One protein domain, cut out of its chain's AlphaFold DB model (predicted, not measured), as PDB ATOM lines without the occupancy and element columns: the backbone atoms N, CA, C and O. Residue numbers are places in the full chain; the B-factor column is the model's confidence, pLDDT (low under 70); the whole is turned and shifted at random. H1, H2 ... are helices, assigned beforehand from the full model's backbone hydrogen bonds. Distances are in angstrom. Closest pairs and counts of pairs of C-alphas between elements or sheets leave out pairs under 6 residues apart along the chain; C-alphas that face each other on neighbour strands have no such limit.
ATOM      1  N   ASP A 291      17.836 -27.102  14.183       71.38
ATOM      2  CA  ASP A 291      18.122 -25.880  13.417       71.38
ATOM      3  C   ASP A 291      19.328 -25.093  13.988       71.38
ATOM      4  O   ASP A 291      19.912 -24.249  13.304       71.38
ATOM      5  N   GLU A 292      19.758 -25.398  15.216       71.19
ATOM      6  CA  GLU A 292      20.853 -24.715  15.919       71.19
ATOM      7  C   GLU A 292      22.199 -25.447  15.820       71.19
ATOM      8  O   GLU A 292      23.215 -24.967  16.336       71.19
ATOM      9  N   ILE A 293      22.250 -26.589  15.123       76.81
ATOM     10  CA  ILE A 293      23.470 -27.386  14.947       76.81
ATOM     11  C   ILE A 293      24.558 -26.545  14.260       76.81
ATOM     12  O   ILE A 293      24.510 -26.221  13.069       76.81
ATOM     13  N   LYS A 294      25.602 -26.180  15.005       73.88
ATOM     14  CA  LYS A 294      26.717 -25.387  14.472       73.88
ATOM     15  C   LYS A 294      27.657 -26.278  13.660       73.88
ATOM     16  O   LYS A 294      27.988 -27.383  14.072       73.88
ATOM     17  N   ALA A 295      28.206 -25.744  12.566       66.81
ATOM     18  CA  ALA A 295      29.124 -26.477  11.683       66.81
ATOM     19  C   ALA A 295      30.458 -26.899  12.351       66.81
ATOM     20  O   ALA A 295      31.260 -27.599  11.749       66.81
ATOM     21  N   ARG A 296      30.721 -26.481  13.593       67.69
ATOM     22  CA  ARG A 296      31.899 -26.892  14.375       67.69
ATOM     23  C   ARG A 296      31.728 -28.233  15.105       67.69
ATOM     24  O   ARG A 296      32.728 -28.786  15.544       67.69
ATOM     25  N   LEU A 297      30.495 -28.733  15.230       76.38
ATOM     26  CA  LEU A 297      30.192 -30.013  15.879       76.38
ATOM     27  C   LEU A 297      30.568 -31.196  14.979       76.38
ATOM     28  O   LEU A 297      30.615 -31.057  13.751       76.38
ATOM     29  N   THR A 298      30.835 -32.353  15.587       83.38
ATOM     30  CA  THR A 298      31.071 -33.612  14.867       83.38
ATOM     31  C   THR A 298      29.772 -34.395  14.683       83.38
ATOM     32  O   THR A 298      28.807 -34.233  15.432       83.38
ATOM     33  N   ILE A 299      29.743 -35.285  13.690       81.00
ATOM     34  CA  ILE A 299      28.575 -36.140  13.430       81.00
ATOM     35  C   ILE A 299      28.333 -37.102  14.603       81.00
ATOM     36  O   ILE A 299      27.184 -37.366  14.939       81.00
ATOM     37  N   SER A 300      29.395 -37.587  15.256       78.88
ATOM     38  CA  SER A 300      29.291 -38.433  16.453       78.88
ATOM     39  C   SER A 300      28.615 -37.722  17.627       78.88
ATOM     40  O   SER A 300      27.720 -38.296  18.238       78.88
ATOM     41  N   GLN A 301      28.975 -36.462  17.884       77.12
ATOM     42  CA  GLN A 301      28.362 -35.647  18.937       77.12
ATOM     43  C   GLN A 301      26.873 -35.409  18.665       77.12
ATOM     44  O   GLN A 301      26.043 -35.519  19.559       77.12
ATOM     45  N   ILE A 302      26.514 -35.131  17.412       77.88
ATOM     46  CA  ILE A 302      25.116 -34.906  17.020       77.88
ATOM     47  C   ILE A 302      24.303 -36.199  17.125       77.88
ATOM     48  O   ILE A 302      23.200 -36.188  17.661       77.88
ATOM     49  N   ALA A 303      24.850 -37.319  16.651       79.94
ATOM     50  CA  ALA A 303      24.216 -38.628  16.756       79.94
ATOM     51  C   ALA A 303      23.917 -38.995  18.219       79.94
ATOM     52  O   ALA A 303      22.806 -39.410  18.540       79.94
ATOM     53  N   GLU A 304      24.876 -38.764  19.118       78.19
ATOM     54  CA  GLU A 304      24.717 -39.015  20.551       78.19
ATOM     55  C   GLU A 304      23.667 -38.096  21.195       78.19
ATOM     56  O   GLU A 304      22.804 -38.574  21.928       78.19
ATOM     57  N   ALA A 305      23.676 -36.798  20.876       73.75
ATOM     58  CA  ALA A 305      22.745 -35.837  21.469       73.75
ATOM     59  C   ALA A 305      21.287 -36.032  21.042       73.75
ATOM     60  O   ALA A 305      20.380 -35.830  21.847       73.75
ATOM     61  N   PHE A 306      21.055 -36.429  19.790       75.00
ATOM     62  CA  PHE A 306      19.710 -36.675  19.263       75.00
ATOM     63  C   PHE A 306      19.284 -38.149  19.376       75.00
ATOM     64  O   PHE A 306      18.163 -38.487  19.004       75.00
ATOM     65  N   GLY A 307      20.146 -39.028  19.906       76.75
ATOM     66  CA  GLY A 307      19.863 -40.458  20.056       76.75
ATOM     67  C   GLY A 307      19.700 -41.202  18.724       76.75
ATOM     68  O   GLY A 307      18.937 -42.163  18.649       76.75
ATOM     69  N   LEU A 308      20.385 -40.745  17.674       82.94
ATOM     70  CA  LEU A 308      20.292 -41.258  16.304       82.94
ATOM     71  C   LEU A 308      21.545 -42.055  15.924       82.94
ATOM     72  O   LEU A 308      22.631 -41.824  16.452       82.94
ATOM     73  N   GLU A 309      21.437 -42.957  14.946       85.00
ATOM     74  CA  GLU A 309      22.627 -43.580  14.363       85.00
ATOM     75  C   GLU A 309      23.311 -42.623  13.375       85.00
ATOM     76  O   GLU A 309      22.702 -42.101  12.438       85.00
ATOM     77  N   SER A 310      24.620 -42.425  13.544       83.25
ATOM     78  CA  SER A 310      25.429 -41.552  12.676       83.25
ATOM     79  C   SER A 310      25.359 -41.935  11.190       83.25
ATOM     80  O   SER A 310      25.400 -41.062  10.321       83.25
ATOM     81  N   GLY A 311      25.197 -43.228  10.890       81.38
ATOM     82  CA  GLY A 311      25.024 -43.733   9.528       81.38
ATOM     83  C   GLY A 311      23.688 -43.347   8.887       81.38
ATOM     84  O   GLY A 311      23.639 -43.163   7.670       81.38
ATOM     85  N   ASP A 312      22.626 -43.185   9.676       82.62
ATOM     86  CA  ASP A 312      21.309 -42.779   9.177       82.62
ATOM     87  C   ASP A 312      21.274 -41.279   8.877       82.62
ATOM     88  O   ASP A 312      20.782 -40.883   7.821       82.62
ATOM     89  N   ILE A 313      21.912 -40.460   9.725       83.19
ATOM     90  CA  ILE A 313      22.102 -39.020   9.480       83.19
ATOM     91  C   ILE A 313      22.873 -38.798   8.173       83.19
ATOM     92  O   ILE A 313      22.454 -38.011   7.327       83.19
ATOM     93  N   LEU A 314      23.987 -39.514   7.981       85.06
ATOM     94  CA  LEU A 314      24.799 -39.406   6.768       85.06
ATOM     95  C   LEU A 314      24.037 -39.859   5.519       85.06
ATOM     96  O   LEU A 314      24.123 -39.205   4.480       85.06
ATOM     97  N   ARG A 315      23.264 -40.947   5.615       84.25
ATOM     98  CA  ARG A 315      22.460 -41.459   4.499       84.25
ATOM     99  C   ARG A 315      21.374 -40.471   4.085       84.25
ATOM    100  O   ARG A 315      21.205 -40.242   2.891       84.25
ATOM    101  N   GLU A 316      20.677 -39.883   5.053       87.44
ATOM    102  CA  GLU A 316      19.595 -38.929   4.803       87.44
ATOM    103  C   GLU A 316      20.124 -37.577   4.299       87.44
ATOM    104  O   GLU A 316      19.570 -37.014   3.359       87.44
ATOM    105  N   ALA A 317      21.265 -37.111   4.819       84.62
ATOM    106  CA  ALA A 317      21.969 -35.934   4.299       84.62
ATOM    107  C   ALA A 317      22.596 -36.176   2.911       84.62
ATOM    108  O   ALA A 317      23.112 -35.259   2.273       84.62
ATOM    109  N   GLY A 318      22.615 -37.428   2.439       81.81
ATOM    110  CA  GLY A 318      23.242 -37.827   1.186       81.81
ATOM    111  C   GLY A 318      24.770 -37.775   1.220       81.81
ATOM    112  O   GLY A 318      25.389 -37.671   0.162       81.81
ATOM    113  N   TRP A 319      25.403 -37.808   2.396       86.44
ATOM    114  CA  TRP A 319      26.858 -37.824   2.596       86.44
ATOM    115  C   TRP A 319      27.398 -39.276   2.616       86.44
ATOM    116  O   TRP A 319      26.658 -40.200   2.952       86.44
ATOM    117  N   PRO A 320      28.667 -39.532   2.226       83.38
ATOM    118  CA  PRO A 320      29.248 -40.880   2.293       83.38
ATOM    119  C   PRO A 320      29.228 -41.442   3.723       83.38
ATOM    120  O   PRO A 320      29.562 -40.731   4.669       83.38
ATOM    121  N   ILE A 321      28.847 -42.712   3.895       75.38
ATOM    122  CA  ILE A 321      28.652 -43.349   5.219       75.38
ATOM    123  C   ILE A 321      29.986 -43.526   5.974       75.38
ATOM    124  O   ILE A 321      30.014 -43.612   7.196       75.38
ATOM    125  N   ASP A 322      31.099 -43.538   5.246       73.06
ATOM    126  CA  ASP A 322      32.477 -43.620   5.732       73.06
ATOM    127  C   ASP A 322      33.115 -42.249   6.036       73.06
ATOM    128  O   ASP A 322      34.306 -42.173   6.345       73.06
ATOM    129  N   SER A 323      32.336 -41.162   5.981       71.19
ATOM    130  CA  SER A 323      32.814 -39.814   6.312       71.19
ATOM    131  C   SER A 323      33.273 -39.732   7.774       71.19
ATOM    132  O   SER A 323      32.614 -40.250   8.674       71.19
ATOM    133  N   GLY A 324      34.405 -39.068   8.028       73.31
ATOM    134  CA  GLY A 324      35.078 -39.062   9.332       73.31
ATOM    135  C   GLY A 324      34.213 -38.547  10.490       73.31
ATOM    136  O   GLY A 324      34.179 -37.349  10.746       73.31
ATOM    137  N   LEU A 325      33.597 -39.459  11.249       73.38
ATOM    138  CA  LEU A 325      32.573 -39.185  12.276       73.38
ATOM    139  C   LEU A 325      32.990 -38.209  13.390       73.38
ATOM    140  O   LEU A 325      32.134 -37.539  13.963       73.38
ATOM    141  N   ASN A 326      34.289 -38.118  13.676       74.50
ATOM    142  CA  ASN A 326      34.874 -37.249  14.705       74.50
ATOM    143  C   ASN A 326      35.513 -35.974  14.131       74.50
ATOM    144  O   ASN A 326      36.239 -35.272  14.829       74.50
ATOM    145  N   THR A 327      35.270 -35.685  12.855       74.69
ATOM    146  CA  THR A 327      35.716 -34.457  12.193       74.69
ATOM    147  C   THR A 327      34.564 -33.456  12.180       74.69
ATOM    148  O   THR A 327      33.397 -33.846  12.106       74.69
ATOM    149  N   SER A 328      34.871 -32.160  12.291       76.00
ATOM    150  CA  SER A 328      33.831 -31.127  12.296       76.00
ATOM    151  C   SER A 328      33.067 -31.094  10.967       76.00
ATOM    152  O   SER A 328      33.664 -31.278   9.901       76.00
ATOM    153  N   ILE A 329      31.761 -30.806  11.018       80.12
ATOM    154  CA  ILE A 329      30.911 -30.673   9.819       80.12
ATOM    155  C   ILE A 329      31.492 -29.657   8.837       80.12
ATOM    156  O   ILE A 329      31.434 -29.881   7.636       80.12
ATOM    157  N   LYS A 330      32.064 -28.554   9.323       76.00
ATOM    158  CA  LYS A 330      32.654 -27.498   8.496       76.00
ATOM    159  C   LYS A 330      33.807 -28.041   7.659       76.00
ATOM    160  O   LYS A 330      33.839 -27.819   6.457       76.00
ATOM    161  N   THR A 331      34.722 -28.775   8.290       77.44
ATOM    162  CA  THR A 331      35.871 -29.371   7.598       77.44
ATOM    163  C   THR A 331      35.416 -30.428   6.592       77.44
ATOM    164  O   THR A 331      35.838 -30.396   5.443       77.44
ATOM    165  N   LEU A 332      34.481 -31.304   6.978       81.19
ATOM    166  CA  LEU A 332      33.930 -32.324   6.075       81.19
ATOM    167  C   LEU A 332      33.139 -31.721   4.907       81.19
ATOM    168  O   LEU A 332      33.206 -32.216   3.786       81.19
ATOM    169  N   SER A 333      32.399 -30.643   5.154       80.69
ATOM    170  CA  SER A 333      31.648 -29.893   4.144       80.69
ATOM    171  C   SER A 333      32.577 -29.287   3.092       80.69
ATOM    172  O   SER A 333      32.291 -29.386   1.898       80.69
ATOM    173  N   GLU A 334      33.706 -28.719   3.523       82.00
ATOM    174  CA  GLU A 334      34.741 -28.176   2.640       82.00
ATOM    175  C   GLU A 334      35.433 -29.284   1.822       82.00
ATOM    176  O   GLU A 334      35.678 -29.097   0.630       82.00
ATOM    177  N   GLU A 335      35.689 -30.454   2.418       82.19
ATOM    178  CA  GLU A 335      36.306 -31.607   1.740       82.19
ATOM    179  C   GLU A 335      35.374 -32.289   0.726       82.19
ATOM    180  O   GLU A 335      35.816 -32.719  -0.341       82.19
ATOM    181  N   LEU A 336      34.081 -32.384   1.040       81.00
ATOM    182  CA  LEU A 336      33.083 -33.089   0.228       81.00
ATOM    183  C   LEU A 336      32.322 -32.168  -0.738       81.00
ATOM    184  O   LEU A 336      31.582 -32.665  -1.590       81.00
ATOM    185  N   GLY A 337      32.477 -30.847  -0.613       77.62
ATOM    186  CA  GLY A 337      31.767 -29.853  -1.422       77.62
ATOM    187  C   GLY A 337      30.252 -29.841  -1.191       77.62
ATOM    188  O   GLY A 337      29.495 -29.576  -2.126       77.62
ATOM    189  N   LYS A 338      29.805 -30.173   0.026       81.56
ATOM    190  CA  LYS A 338      28.384 -30.291   0.412       81.56
ATOM    191  C   LYS A 338      27.993 -29.254   1.451       81.56
ATOM    192  O   LYS A 338      28.865 -28.735   2.142       81.56
ATOM    193  N   SER A 339      26.705 -28.937   1.565       81.50
ATOM    194  CA  SER A 339      26.261 -27.898   2.495       81.50
ATOM    195  C   SER A 339      26.204 -28.441   3.925       81.50
ATOM    196  O   SER A 339      25.650 -29.518   4.141       81.50
ATOM    197  N   PRO A 340      26.692 -27.703   4.940       79.25
ATOM    198  CA  PRO A 340      26.462 -28.045   6.347       79.25
ATOM    199  C   PRO A 340      24.974 -28.127   6.719       79.25
ATOM    200  O   PRO A 340      24.626 -28.765   7.711       79.25
ATOM    201  N   ASP A 341      24.107 -27.471   5.940       81.50
ATOM    202  CA  ASP A 341      22.658 -27.449   6.155       81.50
ATOM    203  C   ASP A 341      22.012 -28.814   5.877       81.50
ATOM    204  O   ASP A 341      21.035 -29.158   6.540       81.50
ATOM    205  N   ASP A 342      22.612 -29.629   4.999       84.38
ATOM    206  CA  ASP A 342      22.130 -30.976   4.658       84.38
ATOM    207  C   ASP A 342      22.052 -31.867   5.914       84.38
ATOM    208  O   ASP A 342      21.126 -32.656   6.087       84.38
ATOM    209  N   ILE A 343      23.008 -31.699   6.837       83.88
ATOM    210  CA  ILE A 343      23.051 -32.429   8.110       83.88
ATOM    211  C   ILE A 343      21.961 -31.938   9.069       83.88
ATOM    212  O   ILE A 343      21.376 -32.748   9.784       83.88
ATOM    213  N   ARG A 344      21.643 -30.636   9.077       84.69
ATOM    214  CA  ARG A 344      20.563 -30.101   9.927       84.69
ATOM    215  C   ARG A 344      19.208 -30.628   9.489       84.69
ATOM    216  O   ARG A 344      18.413 -31.056  10.320       84.69
ATOM    217  N   GLU A 345      18.966 -30.620   8.183       82.62
ATOM    218  CA  GLU A 345      17.713 -31.085   7.596       82.62
ATOM    219  C   GLU A 345      17.537 -32.600   7.776       82.62
ATOM    220  O   GLU A 345      16.449 -33.057   8.131       82.62
ATOM    221  N   ALA A 346      18.622 -33.370   7.648       84.88
ATOM    222  CA  ALA A 346      18.633 -34.801   7.937       84.88
ATOM    223  C   ALA A 346      18.296 -35.112   9.402       84.88
ATOM    224  O   ALA A 346      17.431 -35.945   9.669       84.88
ATOM    225  N   VAL A 347      18.933 -34.423  10.357       83.31
ATOM    226  CA  VAL A 347      18.649 -34.613  11.790       83.31
ATOM    227  C   VAL A 347      17.205 -34.238  12.104       83.31
ATOM    228  O   VAL A 347      16.518 -35.005  12.768       83.31
ATOM    229  N   LYS A 348      16.712 -33.120  11.557       84.81
ATOM    230  CA  LYS A 348      15.325 -32.674  11.724       84.81
ATOM    231  C   LYS A 348      14.326 -33.738  11.278       84.81
ATOM    232  O   LYS A 348      13.426 -34.082  12.033       84.81
ATOM    233  N   LYS A 349      14.536 -34.302  10.089       83.75
ATOM    234  CA  LYS A 349      13.660 -35.317   9.500       83.75
ATOM    235  C   LYS A 349      13.705 -36.667  10.223       83.75
ATOM    236  O   LYS A 349      12.720 -37.391  10.199       83.75
ATOM    237  N   LEU A 350      14.838 -37.014  10.832       82.12
ATOM    238  CA  LEU A 350      14.988 -38.235  11.630       82.12
ATOM    239  C   LEU A 350      14.499 -38.067  13.079       82.12
ATOM    240  O   LEU A 350      14.291 -39.066  13.763       82.12
ATOM    241  N   SER A 351      14.343 -36.823  13.544       73.38
ATOM    242  CA  SER A 351      13.875 -36.475  14.895       73.38
ATOM    243  C   SER A 351      12.366 -36.189  15.007       73.38
ATOM    244  O   SER A 351      11.875 -36.025  16.124       73.38
ATOM    245  N   GLU A 352      11.650 -36.114  13.877       65.75
ATOM    246  CA  GLU A 352      10.174 -36.109  13.789       65.75
ATOM    247  C   GLU A 352       9.616 -37.538  13.787       65.75
ATOM    248  O   GLU A 352       8.577 -37.760  14.458       65.75
TER     249      GLU A 352
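What this domain is: This is residues 291 to 352 of the 352 residues of the protein "4Fe-4S binding protein" of Synergistetes bacterium (UniProt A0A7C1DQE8). This is a small, rounded helical domain in which H1 and H4 run the same way at a modest angle and H2 crosses from H1 at its start to H4 at its end. H3 sits off at the other end of the long axis, toward the starts of H1 and H4, and a long loop, residues 317 to 328, leads to it from H2. The stretch before H1, residues 291 to 298, runs over the side away from H2. The printed part has 62 residues with four named helices, H1, H2, H3 and H4 in chain order, and no named strand; its class is all helix. It is compact, with a radius of gyration of the C-alphas of 10.0 A and spans of 29 by 22 by 17 A.

How they stand to each other: The longest helix by residues is H4, residues 341 to 351. It touches H2, residues 310 to 316, about perpendicular at 75 degrees; their closest C-alphas, those of Glu 316 and Ala 346, are 5.3 A apart. H2 also touches H1, residues 299 to 306, about perpendicular at 88 degrees; the closest C-alphas are those of Ala 303 and Ser 310, at 5.2 A. H1 and H4 are close but not clearly touching, with the C-alphas of Phe 306 and Ser 351 closest at 7.3 A. They run the same way at a shallow tilt of 34 degrees, only just short of steep. H3, residues 329 to 336, is near H4, with 5 pairs of C-alphas within 10 A, the closest at 8.2 A. H3 and H1 are close but not clearly touching, the C-alphas of Ile 299 and Ile 329 being closest at 7.0 A. These two run opposite ways at a steep tilt of 44 degrees. H2 and H3 are apart. In H1, H2, H3 and H4 every O i to N i+4 pair is within hydrogen-bond range.

Where its parts are: H4 is 15.3 A from first to last C-alpha, from C-alpha 341 at (22.658, -27.449, 6.155) to C-alpha 351 at (13.875, -36.475, 14.895). H1 measures 10.6 A and begins with C-alpha 299 at (28.575, -36.140, 13.430). H2 and H3 each measure 10.1 A.

The domain as a whole: The two C-alphas farthest apart are those of Glu 335 and Glu 352, at 29.1 A. The links H1 to H2 and H3 to H4 are tight, while H2 to H3 is long, with 12 residues. The printed part has no cut and ends at residue 352, the chain's last. The mean pLDDT of the printed part is 79.1, and residues 295 to 296 and residue 352 are under 70.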